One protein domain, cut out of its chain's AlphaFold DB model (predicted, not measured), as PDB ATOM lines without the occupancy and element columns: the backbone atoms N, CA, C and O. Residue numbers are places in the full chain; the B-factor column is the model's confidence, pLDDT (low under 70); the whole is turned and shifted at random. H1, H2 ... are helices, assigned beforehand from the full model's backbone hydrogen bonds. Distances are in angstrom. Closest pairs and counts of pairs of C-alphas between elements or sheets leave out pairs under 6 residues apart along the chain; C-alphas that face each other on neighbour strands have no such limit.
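This is residues 160 to 253 of the 511 residues of the protein "Reverse transcriptase domain-containing protein" of Kalanchoe fedtschenkoi (UniProt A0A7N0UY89). Two helical hairpins, H1 with H2 and H3 with H4, are joined end to end into a long rod. H2 and H3 follow one another along its length, H1 folds back beside part of H2, H4 folds back along H3, and the two hairpins meet only through the link from H2 to H3. The printed part has 94 residues with four named helices, in the order H1, H2, H3, H4, and no named strand; the class is all helix. The whole is extended, with a radius of gyration of the C-alphas of 20.2 A and spans of 67 by 20 by 19 A.

Start with H1, residues 166 to 175, and go on to H2, residues 182 to 205: the two touch and form a helical hairpin. Look at Cys 173 and Met 193, whose C-alphas are their closest, 5.9 A apart. H2 touches H1 with residues 189 to 196 alone. The two run opposite ways at a tilt of 36 degrees, only just steep. Next comes H3, residues 208 to 228; H2 and H3 meet only through their link. H3 and H4, residues 232 to 250, form the second helical hairpin and touch with 22 pairs of C-alphas within 8 A. Their closest C-alphas are those of Leu 215 and Leu 245, 5.9 A apart, and they run opposite ways at a shallow tilt of 26 degrees. H1 is apart from H3 and from H4, and H2 is apart from H4. In H1, H2, H3 and H4 every O i to N i+4 pair is within hydrogen-bond range.

Find C-alpha 166 at (-52.092, 93.518, 137.914); from there H1 runs 14.4 A to C-alpha 175. H2 begins at C-alpha 182, at (-76.632, 95.377, 143.111), and with 24 residues it is the longest helix, 33.5 A from first to last C-alpha. H3 measures 30.7 A from C-alpha 208 to C-alpha 228. H4 measures 27.3 A and ends at C-alpha 250, at (-44.640, 77.707, 142.793).

The two C-alphas farthest apart are those of Asn 181 and Lys 229, at 67.2 A, while the first and last printed C-alphas, of Trp 160 and Phe 253, are 11.3 A apart. Residues 227 to 233, of which 227 to 228 belong to H3 and 232 to 233 to H4, stand free. The printed part has no cut. The link from H1 to H2 is short, with 6 residues, and those from H2 to H3 and from H3 to H4 are tight. The mean pLDDT of the printed part is 85.8; look at residues 252 to 253 for the values under 70.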
ATOM      1  N   TRP A 160     -49.925  86.393 139.237       86.56
ATOM      2  CA  TRP A 160     -50.585  87.578 138.717       86.56
ATOM      3  C   TRP A 160     -50.365  88.776 139.630       86.56
ATOM      4  O   TRP A 160     -50.081  89.845 139.118       86.56
ATOM      5  N   CYS A 161     -50.429  88.598 140.951       83.75
ATOM      6  CA  CYS A 161     -50.286  89.678 141.927       83.75
ATOM      7  C   CYS A 161     -48.901  90.333 141.924       83.75
ATOM      8  O   CYS A 161     -48.792  91.499 142.289       83.75
ATOM      9  N   ASP A 162     -47.870  89.601 141.498       81.38
ATOM     10  CA  ASP A 162     -46.489  90.093 141.447       81.38
ATOM     11  C   ASP A 162     -46.190  90.913 140.179       81.38
ATOM     12  O   ASP A 162     -45.131  91.530 140.072       81.38
ATOM     13  N   HIS A 163     -47.094  90.913 139.193       88.38
ATOM     14  CA  HIS A 163     -46.907  91.657 137.951       88.38
ATOM     15  C   HIS A 163     -47.365  93.109 138.103       88.38
ATOM     16  O   HIS A 163     -48.458  93.377 138.598       88.38
ATOM     17  N   GLU A 164     -46.570  94.049 137.587       92.12
ATOM     18  CA  GLU A 164     -46.804  95.497 137.702       92.12
ATOM     19  C   GLU A 164     -48.201  95.939 137.222       92.12
ATOM     20  O   GLU A 164     -48.895  96.689 137.908       92.12
ATOM     21  N   ASP A 165     -48.663  95.400 136.093       93.19
ATOM     22  CA  ASP A 165     -49.982  95.710 135.528       93.19
ATOM     23  C   ASP A 165     -51.186  95.089 136.258       93.19
ATOM     24  O   ASP A 165     -52.328  95.374 135.893       93.19
ATOM     25  N   PHE A 166     -50.990  94.243 137.274       91.81
ATOM     26  CA  PHE A 166     -52.092  93.518 137.914       91.81
ATOM     27  C   PHE A 166     -53.162  94.445 138.489       91.81
ATOM     28  O   PHE A 166     -54.348  94.302 138.181       91.81
ATOM     29  N   TYR A 167     -52.745  95.419 139.301       92.31
ATOM     30  CA  TYR A 167     -53.669  96.363 139.924       92.31
ATOM     31  C   TYR A 167     -54.401  97.203 138.884       92.31
ATOM     32  O   TYR A 167     -55.611  97.396 138.998       92.31
ATOM     33  N   LYS A 168     -53.691  97.632 137.836       93.69
ATOM     34  CA  LYS A 168     -54.272  98.389 136.727       93.69
ATOM     35  C   LYS A 168     -55.337  97.573 135.994       93.69
ATOM     36  O   LYS A 168     -56.440  98.061 135.781       93.69
ATOM     37  N   LEU A 169     -55.058  96.303 135.695       92.88
ATOM     38  CA  LEU A 169     -56.016  95.401 135.054       92.88
ATOM     39  C   LEU A 169     -57.287  95.220 135.897       92.88
ATOM     40  O   LEU A 169     -58.399  95.246 135.365       92.88
ATOM     41  N   VAL A 170     -57.132  95.044 137.212       92.88
ATOM     42  CA  VAL A 170     -58.253  94.947 138.160       92.88
ATOM     43  C   VAL A 170     -59.076  96.233 138.169       92.88
ATOM     44  O   VAL A 170     -60.305  96.181 138.069       92.88
ATOM     45  N   GLU A 171     -58.404  97.378 138.253       93.69
ATOM     46  CA  GLU A 171     -59.032  98.694 138.278       93.69
ATOM     47  C   GLU A 171     -59.814  98.977 136.987       93.69
ATOM     48  O   GLU A 171     -60.982  99.366 137.048       93.69
ATOM     49  N   ASP A 172     -59.224  98.704 135.822       91.75
ATOM     50  CA  ASP A 172     -59.855  98.889 134.512       91.75
ATOM     51  C   ASP A 172     -61.097  98.000 134.357       91.75
ATOM     52  O   ASP A 172     -62.153  98.451 133.898       91.75
ATOM     53  N   CYS A 173     -61.025  96.751 134.830       90.19
ATOM     54  CA  CYS A 173     -62.190  95.871 134.874       90.19
ATOM     55  C   CYS A 173     -63.315  96.453 135.751       90.19
ATOM     56  O   CYS A 173     -64.499  96.254 135.466       90.19
ATOM     57  N   TRP A 174     -62.957  97.144 136.839       89.06
ATOM     58  CA  TRP A 174     -63.910  97.634 137.838       89.06
ATOM     59  C   TRP A 174     -64.512  98.968 137.409       89.06
ATOM     60  O   TRP A 174     -65.670  99.235 137.736       89.06
ATOM     61  N   LYS A 175     -63.793  99.754 136.608       89.44
ATOM     62  CA  LYS A 175     -64.289 100.975 135.962       89.44
ATOM     63  C   LYS A 175     -65.193 100.703 134.761       89.44
ATOM     64  O   LYS A 175     -65.951 101.591 134.379       89.44
ATOM     65  N   PHE A 176     -65.160  99.496 134.187       83.06
ATOM     66  CA  PHE A 176     -65.989  99.172 133.027       83.06
ATOM     67  C   PHE A 176     -67.488  99.391 133.332       83.06
ATOM     68  O   PHE A 176     -68.000  98.844 134.326       83.06
ATOM     69  N   PRO A 177     -68.195 100.198 132.514       79.56
ATOM     70  CA  PRO A 177     -69.573 100.574 132.775       79.56
ATOM     71  C   PRO A 177     -70.502  99.366 132.670       79.56
ATOM     72  O   PRO A 177     -70.464  98.572 131.731       79.56
ATOM     73  N   SER A 178     -71.365  99.237 133.668       75.19
ATOM     74  CA  SER A 178     -72.289  98.125 133.841       75.19
ATOM     75  C   SER A 178     -73.695  98.678 134.039       75.19
ATOM     76  O   SER A 178     -73.956  99.337 135.042       75.19
ATOM     77  N   HIS A 179     -74.623  98.365 133.139       76.38
ATOM     78  CA  HIS A 179     -76.024  98.812 133.217       76.38
ATOM     79  C   HIS A 179     -76.868  97.990 134.213       76.38
ATOM     80  O   HIS A 179     -78.087  97.926 134.103       76.38
ATOM     81  N   SER A 180     -76.219  97.302 135.155       74.38
ATOM     82  CA  SER A 180     -76.865  96.399 136.112       74.38
ATOM     83  C   SER A 180     -76.661  96.902 137.535       74.38
ATOM     84  O   SER A 180     -75.660  97.557 137.823       74.38
ATOM     85  N   ASN A 181     -77.598  96.574 138.426       77.00
ATOM     86  CA  ASN A 181     -77.617  97.066 139.803       77.00
ATOM     87  C   ASN A 181     -77.370  95.934 140.814       77.00
ATOM     88  O   ASN A 181     -77.676  94.765 140.561       77.00
ATOM     89  N   GLY A 182     -76.818  96.289 141.978       78.06
ATOM     90  CA  GLY A 182     -76.632  95.377 143.111       78.06
ATOM     91  C   GLY A 182     -75.743  94.163 142.808       78.06
ATOM     92  O   GLY A 182     -74.698  94.274 142.167       78.06
ATOM     93  N   LEU A 183     -76.163  92.981 143.272       71.06
ATOM     94  CA  LEU A 183     -75.400  91.728 143.152       71.06
ATOM     95  C   LEU A 183     -75.201  91.262 141.703       71.06
ATOM     96  O   LEU A 183     -74.197  90.617 141.404       71.06
ATOM     97  N   VAL A 184     -76.116  91.619 140.794       76.25
ATOM     98  CA  VAL A 184     -75.969  91.311 139.362       76.25
ATOM     99  C   VAL A 184     -74.748  92.030 138.800       76.25
ATOM    100  O   VAL A 184     -73.969  91.431 138.061       76.25
ATOM    101  N   ASN A 185     -74.521  93.276 139.221       81.06
ATOM    102  CA  ASN A 185     -73.346  94.029 138.809       81.06
ATOM    103  C   ASN A 185     -72.050  93.397 139.323       81.06
ATOM    104  O   ASN A 185     -71.109  93.187 138.559       81.06
ATOM    105  N   LEU A 186     -72.020  93.017 140.603       81.00
ATOM    106  CA  LEU A 186     -70.873  92.326 141.187       81.00
ATOM    107  C   LEU A 186     -70.556  91.027 140.429       81.00
ATOM    108  O   LEU A 186     -69.407  90.799 140.054       81.00
ATOM    109  N   HIS A 187     -71.570  90.204 140.149       82.06
ATOM    110  CA  HIS A 187     -71.403  88.986 139.357       82.06
ATOM    111  C   HIS A 187     -70.839  89.284 137.961       82.06
ATOM    112  O   HIS A 187     -69.896  88.621 137.527       82.06
ATOM    113  N   MET A 188     -71.382  90.287 137.267       84.50
ATOM    114  CA  MET A 188     -70.929  90.674 135.929       84.50
ATOM    115  C   MET A 188     -69.484  91.180 135.939       84.50
ATOM    116  O   MET A 188     -68.705  90.771 135.079       84.50
ATOM    117  N   LYS A 189     -69.090  91.980 136.939       86.81
ATOM    118  CA  LYS A 189     -67.703  92.436 137.121       86.81
ATOM    119  C   LYS A 189     -66.753  91.274 137.395       86.81
ATOM    120  O   LYS A 189     -65.747  91.154 136.706       86.81
ATOM    121  N   LEU A 190     -67.098  90.356 138.302       88.56
ATOM    122  CA  LEU A 190     -66.297  89.152 138.571       88.56
ATOM    123  C   LEU A 190     -66.173  88.248 137.335       88.56
ATOM    124  O   LEU A 190     -65.094  87.734 137.033       88.56
ATOM    125  N   LYS A 191     -67.263  88.075 136.581       87.44
ATOM    126  CA  LYS A 191     -67.271  87.303 135.332       87.44
ATOM    127  C   LYS A 191     -66.392  87.956 134.263       87.44
ATOM    128  O   LYS A 191     -65.645  87.249 133.589       87.44
ATOM    129  N   PHE A 192     -66.454  89.281 134.134       89.50
ATOM    130  CA  PHE A 192     -65.599  90.048 133.232       89.50
ATOM    131  C   PHE A 192     -64.123  89.947 133.638       89.50
ATOM    132  O   PHE A 192     -63.296  89.584 132.807       89.50
ATOM    133  N   MET A 193     -63.808  90.128 134.925       91.31
ATOM    134  CA  MET A 193     -62.458  89.959 135.480       91.31
ATOM    135  C   MET A 193     -61.863  88.605 135.133       91.31
ATOM    136  O   MET A 193     -60.744  88.509 134.649       91.31
ATOM    137  N   LYS A 194     -62.642  87.539 135.342       89.56
ATOM    138  CA  LYS A 194     -62.234  86.168 135.040       89.56
ATOM    139  C   LYS A 194     -61.851  86.009 133.568       89.56
ATOM    140  O   LYS A 194     -60.906  85.285 133.264       89.56
ATOM    141  N   LEU A 195     -62.582  86.644 132.652       89.81
ATOM    142  CA  LEU A 195     -62.250  86.631 131.224       89.81
ATOM    143  C   LEU A 195     -60.973  87.430 130.940       89.81
ATOM    144  O   LEU A 195     -60.106  86.933 130.222       89.81
ATOM    145  N   GLN A 196     -60.828  88.612 131.541       92.00
ATOM    146  CA  GLN A 196     -59.638  89.446 131.375       92.00
ATOM    147  C   GLN A 196     -58.381  88.764 131.918       92.00
ATOM    148  O   GLN A 196     -57.399  88.660 131.194       92.00
ATOM    149  N   PHE A 197     -58.436  88.165 133.110       90.75
ATOM    150  CA  PHE A 197     -57.338  87.362 133.655       90.75
ATOM    151  C   PHE A 197     -56.975  86.179 132.759       90.75
ATOM    152  O   PHE A 197     -55.794  85.919 132.549       90.75
ATOM    153  N   LYS A 198     -57.952  85.481 132.163       87.75
ATOM    154  CA  LYS A 198     -57.658  84.397 131.208       87.75
ATOM    155  C   LYS A 198     -56.918  84.896 129.965       87.75
ATOM    156  O   LYS A 198     -55.981  84.233 129.519       87.75
ATOM    157  N   ASN A 199     -57.340  86.024 129.401       88.88
ATOM    158  CA  ASN A 199     -56.720  86.597 128.206       88.88
ATOM    159  C   ASN A 199     -55.330  87.156 128.512       88.88
ATOM    160  O   ASN A 199     -54.370  86.806 127.829       88.88
ATOM    161  N   TRP A 200     -55.217  87.941 129.579       92.12
ATOM    162  CA  TRP A 200     -53.961  88.514 130.043       92.12
ATOM    163  C   TRP A 200     -52.945  87.428 130.398       92.12
ATOM    164  O   TRP A 200     -51.802  87.487 129.950       92.12
ATOM    165  N   ASN A 201     -53.374  86.352 131.069       88.44
ATOM    166  CA  ASN A 201     -52.504  85.214 131.351       88.44
ATOM    167  C   ASN A 201     -51.923  84.597 130.072       88.44
ATOM    168  O   ASN A 201     -50.730  84.322 130.017       88.44
ATOM    169  N   ARG A 202     -52.746  84.398 129.032       84.81
ATOM    170  CA  ARG A 202     -52.279  83.854 127.746       84.81
ATOM    171  C   ARG A 202     -51.286  84.779 127.041       84.81
ATOM    172  O   ARG A 202     -50.380  84.272 126.393       84.81
ATOM    173  N   GLN A 203     -51.465  86.093 127.150       87.31
ATOM    174  CA  GLN A 203     -50.616  87.084 126.483       87.31
ATOM    175  C   GLN A 203     -49.276  87.285 127.197       87.31
ATOM    176  O   GLN A 203     -48.244  87.334 126.537       87.31
ATOM    177  N   VAL A 204     -49.293  87.376 128.527       86.94
ATOM    178  CA  VAL A 204     -48.112  87.731 129.330       86.94
ATOM    179  C   VAL A 204     -47.346  86.500 129.807       86.94
ATOM    180  O   VAL A 204     -46.125  86.444 129.707       86.94
ATOM    181  N   PHE A 205     -48.054  85.485 130.303       80.94
ATOM    182  CA  PHE A 205     -47.444  84.301 130.924       80.94
ATOM    183  C   PHE A 205     -47.506  83.051 130.033       80.94
ATOM    184  O   PHE A 205     -46.846  82.047 130.315       80.94
ATOM    185  N   GLY A 206     -48.293  83.100 128.954       82.25
ATOM    186  CA  GLY A 206     -48.520  81.979 128.052       82.25
ATOM    187  C   GLY A 206     -49.316  80.837 128.693       82.25
ATOM    188  O   GLY A 206     -50.148  81.018 129.587       82.25
ATOM    189  N   HIS A 207     -49.070  79.621 128.207       79.94
ATOM    190  CA  HIS A 207     -49.662  78.403 128.754       79.94
ATOM    191  C   HIS A 207     -48.795  77.867 129.897       79.94
ATOM    192  O   HIS A 207     -47.885  77.077 129.667       79.94
ATOM    193  N   VAL A 208     -49.093  78.291 131.128       78.06
ATOM    194  CA  VAL A 208     -48.354  77.900 132.344       78.06
ATOM    195  C   VAL A 208     -48.216  76.379 132.465       78.06
ATOM    196  O   VAL A 208     -47.120  75.889 132.718       78.06
ATOM    197  N   ASP A 209     -49.299  75.631 132.224       77.50
ATOM    198  CA  ASP A 209     -49.291  74.161 132.243       77.50
ATOM    199  C   ASP A 209     -48.303  73.582 131.227       77.50
ATOM    200  O   ASP A 209     -47.450  72.776 131.581       77.50
ATOM    201  N   ARG A 210     -48.346  74.080 129.988       83.25
ATOM    202  CA  ARG A 210     -47.451  73.650 128.910       83.25
ATOM    203  C   ARG A 210     -45.990  73.991 129.207       83.25
ATOM    204  O   ARG A 210     -45.099  73.224 128.862       83.25
ATOM    205  N   ASN A 211     -45.726  75.135 129.839       82.94
ATOM    206  CA  ASN A 211     -44.370  75.516 130.240       82.94
ATOM    207  C   ASN A 211     -43.816  74.561 131.302       82.94
ATOM    208  O   ASN A 211     -42.657  74.163 131.204       82.94
ATOM    209  N   ILE A 212     -44.647  74.175 132.276       84.88
ATOM    210  CA  ILE A 212     -44.300  73.165 133.280       84.88
ATOM    211  C   ILE A 212     -44.046  71.824 132.590       84.88
ATOM    212  O   ILE A 212     -42.971  71.276 132.768       84.88
ATOM    213  N   GLU A 213     -44.945  71.352 131.721       85.81
ATOM    214  CA  GLU A 213     -44.769  70.095 130.971       85.81
ATOM    215  C   GLU A 213     -43.460  70.063 130.166       85.81
ATOM    216  O   GLU A 213     -42.701  69.098 130.244       85.81
ATOM    217  N   ILE A 214     -43.146  71.136 129.431       87.38
ATOM    218  CA  ILE A 214     -41.903  71.238 128.651       87.38
ATOM    219  C   ILE A 214     -40.670  71.225 129.564       87.38
ATOM    220  O   ILE A 214     -39.649  70.636 129.208       87.38
ATOM    221  N   LEU A 215     -40.719  71.906 130.712       87.56
ATOM    222  CA  LEU A 215     -39.609  71.915 131.666       87.56
ATOM    223  C   LEU A 215     -39.440  70.552 132.344       87.56
ATOM    224  O   LEU A 215     -38.310  70.083 132.437       87.56
ATOM    225  N   THR A 216     -40.535  69.904 132.738       87.81
ATOM    226  CA  THR A 216     -40.580  68.538 133.275       87.81
ATOM    227  C   THR A 216     -39.922  67.558 132.308       87.81
ATOM    228  O   THR A 216     -39.010  66.838 132.713       87.81
ATOM    229  N   GLN A 217     -40.287  67.597 131.020       89.38
ATOM    230  CA  GLN A 217     -39.670  66.741 130.003       89.38
ATOM    231  C   GLN A 217     -38.171  67.029 129.848       89.38
ATOM    232  O   GLN A 217     -37.364  66.112 129.878       89.38
ATOM    233  N   LYS A 218     -37.765  68.304 129.779       91.75
ATOM    234  CA  LYS A 218     -36.340  68.670 129.676       91.75
ATOM    235  C   LYS A 218     -35.514  68.215 130.876       91.75
ATOM    236  O   LYS A 218     -34.356  67.849 130.707       91.75
ATOM    237  N   VAL A 219     -36.073  68.289 132.086       90.69
ATOM    238  CA  VAL A 219     -35.420  67.777 133.300       90.69
ATOM    239  C   VAL A 219     -35.239  66.266 133.188       90.69
ATOM    240  O   VAL A 219     -34.156  65.779 133.493       90.69
ATOM    241  N   GLN A 220     -36.257  65.547 132.712       88.56
ATOM    242  CA  GLN A 220     -36.177  64.105 132.499       88.56
ATOM    243  C   GLN A 220     -35.121  63.733 131.447       88.56
ATOM    244  O   GLN A 220     -34.245  62.928 131.744       88.56
ATOM    245  N   ASP A 221     -35.133  64.376 130.277       90.25
ATOM    246  CA  ASP A 221     -34.197  64.088 129.180       90.25
ATOM    247  C   ASP A 221     -32.731  64.310 129.595       90.25
ATOM    248  O   ASP A 221     -31.842  63.538 129.235       90.25
ATOM    249  N   LEU A 222     -32.455  65.383 130.349       90.88
ATOM    250  CA  LEU A 222     -31.108  65.683 130.848       90.88
ATOM    251  C   LEU A 222     -30.669  64.692 131.934       90.88
ATOM    252  O   LEU A 222     -29.495  64.330 131.996       90.88
ATOM    253  N   ASP A 223     -31.593  64.265 132.794       88.38
ATOM    254  CA  ASP A 223     -31.315  63.281 133.841       88.38
ATOM    255  C   ASP A 223     -31.046  61.891 133.234       88.38
ATOM    256  O   ASP A 223     -30.087  61.235 133.632       88.38
ATOM    257  N   GLU A 224     -31.800  61.485 132.206       87.81
ATOM    258  CA  GLU A 224     -31.561  60.258 131.428       87.81
ATOM    259  C   GLU A 224     -30.197  60.294 130.713       87.81
ATOM    260  O   GLU A 224     -29.420  59.345 130.821       87.81
ATOM    261  N   GLN A 225     -29.824  61.420 130.092       90.12
ATOM    262  CA  GLN A 225     -28.492  61.582 129.486       90.12
ATOM    263  C   GLN A 225     -27.351  61.410 130.504       90.12
ATOM    264  O   GLN A 225     -26.318  60.820 130.183       90.12
ATOM    265  N   LEU A 226     -27.532  61.885 131.743       88.50
ATOM    266  CA  LEU A 226     -26.551  61.701 132.820       88.50
ATOM    267  C   LEU A 226     -26.493  60.274 133.366       88.50
ATOM    268  O   LEU A 226     -25.516  59.937 134.044       88.50
ATOM    269  N   VAL A 227     -27.531  59.460 133.160       86.25
ATOM    270  CA  VAL A 227     -27.504  58.027 133.487       86.25
ATOM    271  C   VAL A 227     -26.609  57.286 132.497       86.25
ATOM    272  O   VAL A 227     -25.819  56.437 132.917       86.25
ATOM    273  N   ASP A 228     -26.693  57.636 131.213       85.12
ATOM    274  CA  ASP A 228     -25.891  57.020 130.155       85.12
ATOM    275  C   ASP A 228     -24.421  57.441 130.226       85.12
ATOM    276  O   ASP A 228     -23.518  56.600 130.174       85.12
ATOM    277  N   LYS A 229     -24.160  58.749 130.359       86.75
ATOM    278  CA  LYS A 229     -22.798  59.282 130.446       86.75
ATOM    279  C   LYS A 229     -22.744  60.573 131.256       86.75
ATOM    280  O   LYS A 229     -23.403  61.560 130.946       86.75
ATOM    281  N   TRP A 230     -21.860  60.600 132.252       87.75
ATOM    282  CA  TRP A 230     -21.603  61.814 133.022       87.75
ATOM    283  C   TRP A 230     -21.064  62.953 132.142       87.75
ATOM    284  O   TRP A 230     -20.119  62.763 131.370       87.75
ATOM    285  N   SER A 231     -21.622  64.149 132.331       92.31
ATOM    286  CA  SER A 231     -21.126  65.411 131.783       92.31
ATOM    287  C   SER A 231     -21.409  66.545 132.768       92.31
ATOM    288  O   SER A 231     -22.539  66.714 133.228       92.31
ATOM    289  N   GLU A 232     -20.384  67.335 133.082       91.88
ATOM    290  CA  GLU A 232     -20.495  68.486 133.983       91.88
ATOM    291  C   GLU A 232     -21.396  69.591 133.402       91.88
ATOM    292  O   GLU A 232     -22.166  70.223 134.131       91.88
ATOM    293  N   GLU A 233     -21.380  69.760 132.077       93.06
ATOM    294  CA  GLU A 233     -22.244  70.704 131.360       93.06
ATOM    295  C   GLU A 233     -23.722  70.306 131.467       93.06
ATOM    296  O   GLU A 233     -24.577  71.135 131.793       93.06
ATOM    297  N   ILE A 234     -24.026  69.018 131.255       92.62
ATOM    298  CA  ILE A 234     -25.393  68.485 131.365       92.62
ATOM    299  C   ILE A 234     -25.875  68.587 132.813       92.62
ATOM    300  O   ILE A 234     -27.002  69.018 133.050       92.62
ATOM    301  N   PHE A 235     -25.020  68.263 133.790       90.56
ATOM    302  CA  PHE A 235     -25.359  68.374 135.208       90.56
ATOM    303  C   PHE A 235     -25.677  69.815 135.618       90.56
ATOM    304  O   PHE A 235     -26.697  70.059 136.262       90.56
ATOM    305  N   SER A 236     -24.861  70.781 135.196       90.81
ATOM    306  CA  SER A 236     -25.097  72.204 135.475       90.81
ATOM    307  C   SER A 236     -26.398  72.697 134.831       90.81
ATOM    308  O   SER A 236     -27.209  73.363 135.480       90.81
ATOM    309  N   SER A 237     -26.649  72.309 133.575       92.88
ATOM    310  CA  SER A 237     -27.900  72.610 132.868       92.88
ATOM    311  C   SER A 237     -29.118  72.013 133.580       92.88
ATOM    312  O   SER A 237     -30.123  72.701 133.780       92.88
ATOM    313  N   LEU A 238     -29.017  70.759 134.029       90.50
ATOM    314  CA  LEU A 238     -30.065  70.066 134.769       90.50
ATOM    315  C   LEU A 238     -30.435  70.814 136.055       90.50
ATOM    316  O   LEU A 238     -31.622  71.032 136.289       90.50
ATOM    317  N   GLN A 239     -29.456  71.259 136.854       89.25
ATOM    318  CA  GLN A 239     -29.725  72.017 138.087       89.25
ATOM    319  C   GLN A 239     -30.499  73.310 137.803       89.25
ATOM    320  O   GLN A 239     -31.547  73.558 138.397       89.25
ATOM    321  N   VAL A 240     -30.071  74.078 136.797       91.75
ATOM    322  CA  VAL A 240     -30.771  75.305 136.383       91.75
ATOM    323  C   VAL A 240     -32.204  75.009 135.923       91.75
ATOM    324  O   VAL A 240     -33.123  75.792 136.180       91.75
ATOM    325  N   LYS A 241     -32.437  73.899 135.214       91.81
ATOM    326  CA  LYS A 241     -33.792  73.510 134.791       91.81
ATOM    327  C   LYS A 241     -34.662  73.054 135.959       91.81
ATOM    328  O   LYS A 241     -35.829  73.440 135.974       91.81
ATOM    329  N   LYS A 242     -34.110  72.330 136.938       88.38
ATOM    330  CA  LYS A 242     -34.811  71.957 138.178       88.38
ATOM    331  C   LYS A 242     -35.255  73.196 138.956       88.38
ATOM    332  O   LYS A 242     -36.441  73.328 139.243       88.38
ATOM    333  N   ASP A 243     -34.358  74.157 139.178       86.50
ATOM    334  CA  ASP A 243     -34.689  75.412 139.870       86.50
ATOM    335  C   ASP A 243     -35.784  76.205 139.153       86.50
ATOM    336  O   ASP A 243     -36.694  76.763 139.772       86.50
ATOM    337  N   ASN A 244     -35.719  76.257 137.821       85.69
ATOM    338  CA  ASN A 244     -36.744  76.917 137.021       85.69
ATOM    339  C   ASN A 244     -38.088  76.191 137.098       85.69
ATOM    340  O   ASN A 244     -39.114  76.859 137.205       85.69
ATOM    341  N   LEU A 245     -38.097  74.858 137.061       85.12
ATOM    342  CA  LEU A 245     -39.317  74.067 137.201       85.12
ATOM    343  C   LEU A 245     -39.991  74.342 138.551       85.12
ATOM    344  O   LEU A 245     -41.157  74.720 138.561       85.12
ATOM    345  N   VAL A 246     -39.234  74.312 139.654       82.38
ATOM    346  CA  VAL A 246     -39.739  74.657 140.997       82.38
ATOM    347  C   VAL A 246     -40.337  76.063 141.022       82.38
ATOM    348  O   VAL A 246     -41.430  76.276 141.548       82.38
ATOM    349  N   LYS A 247     -39.655  77.048 140.422       81.31
ATOM    350  CA  LYS A 247     -40.180  78.420 140.319       81.31
ATOM    351  C   LYS A 247     -41.506  78.465 139.562       81.31
ATOM    352  O   LYS A 247     -42.411  79.181 139.983       81.31
ATOM    353  N   TRP A 248     -41.631  77.738 138.454       76.44
ATOM    354  CA  TRP A 248     -42.859  77.695 137.658       76.44
ATOM    355  C   TRP A 248     -43.997  76.948 138.353       76.44
ATOM    356  O   TRP A 248     -45.140  77.393 138.273       76.44
ATOM    357  N   GLU A 249     -43.700  75.868 139.068       77.50
ATOM    358  CA  GLU A 249     -44.681  75.160 139.890       77.50
ATOM    359  C   GLU A 249     -45.193  76.064 141.015       77.50
ATOM    360  O   GLU A 249     -46.403  76.238 141.145       77.50
ATOM    361  N   ASN A 250     -44.297  76.755 141.729       72.50
ATOM    362  CA  ASN A 250     -44.640  77.707 142.793       72.50
ATOM    363  C   ASN A 250     -45.561  78.846 142.330       72.50
ATOM    364  O   ASN A 250     -46.394  79.309 143.102       72.50
ATOM    365  N   ARG A 251     -45.497  79.254 141.057       71.62
ATOM    366  CA  ARG A 251     -46.395  80.277 140.486       71.62
ATOM    367  C   ARG A 251     -47.865  79.849 140.421       71.62
ATOM    368  O   ARG A 251     -48.742  80.713 140.357       71.62
ATOM    369  N   LYS A 252     -48.146  78.539 140.436       65.56
ATOM    370  CA  LYS A 252     -49.511  77.999 140.530       65.56
ATOM    371  C   LYS A 252     -50.048  77.949 141.957       65.56
ATOM    372  O   LYS A 252     -51.262  77.847 142.128       65.56
ATOM    373  N   PHE A 253     -49.187  77.993 142.971       60.34
ATOM    374  CA  PHE A 253     -49.608  77.818 144.355       60.34
ATOM    375  C   PHE A 253     -50.169  79.127 144.930       60.34
ATOM    376  O   PHE A 253     -49.438  79.988 145.410       60.34
TER     377      PHE A 253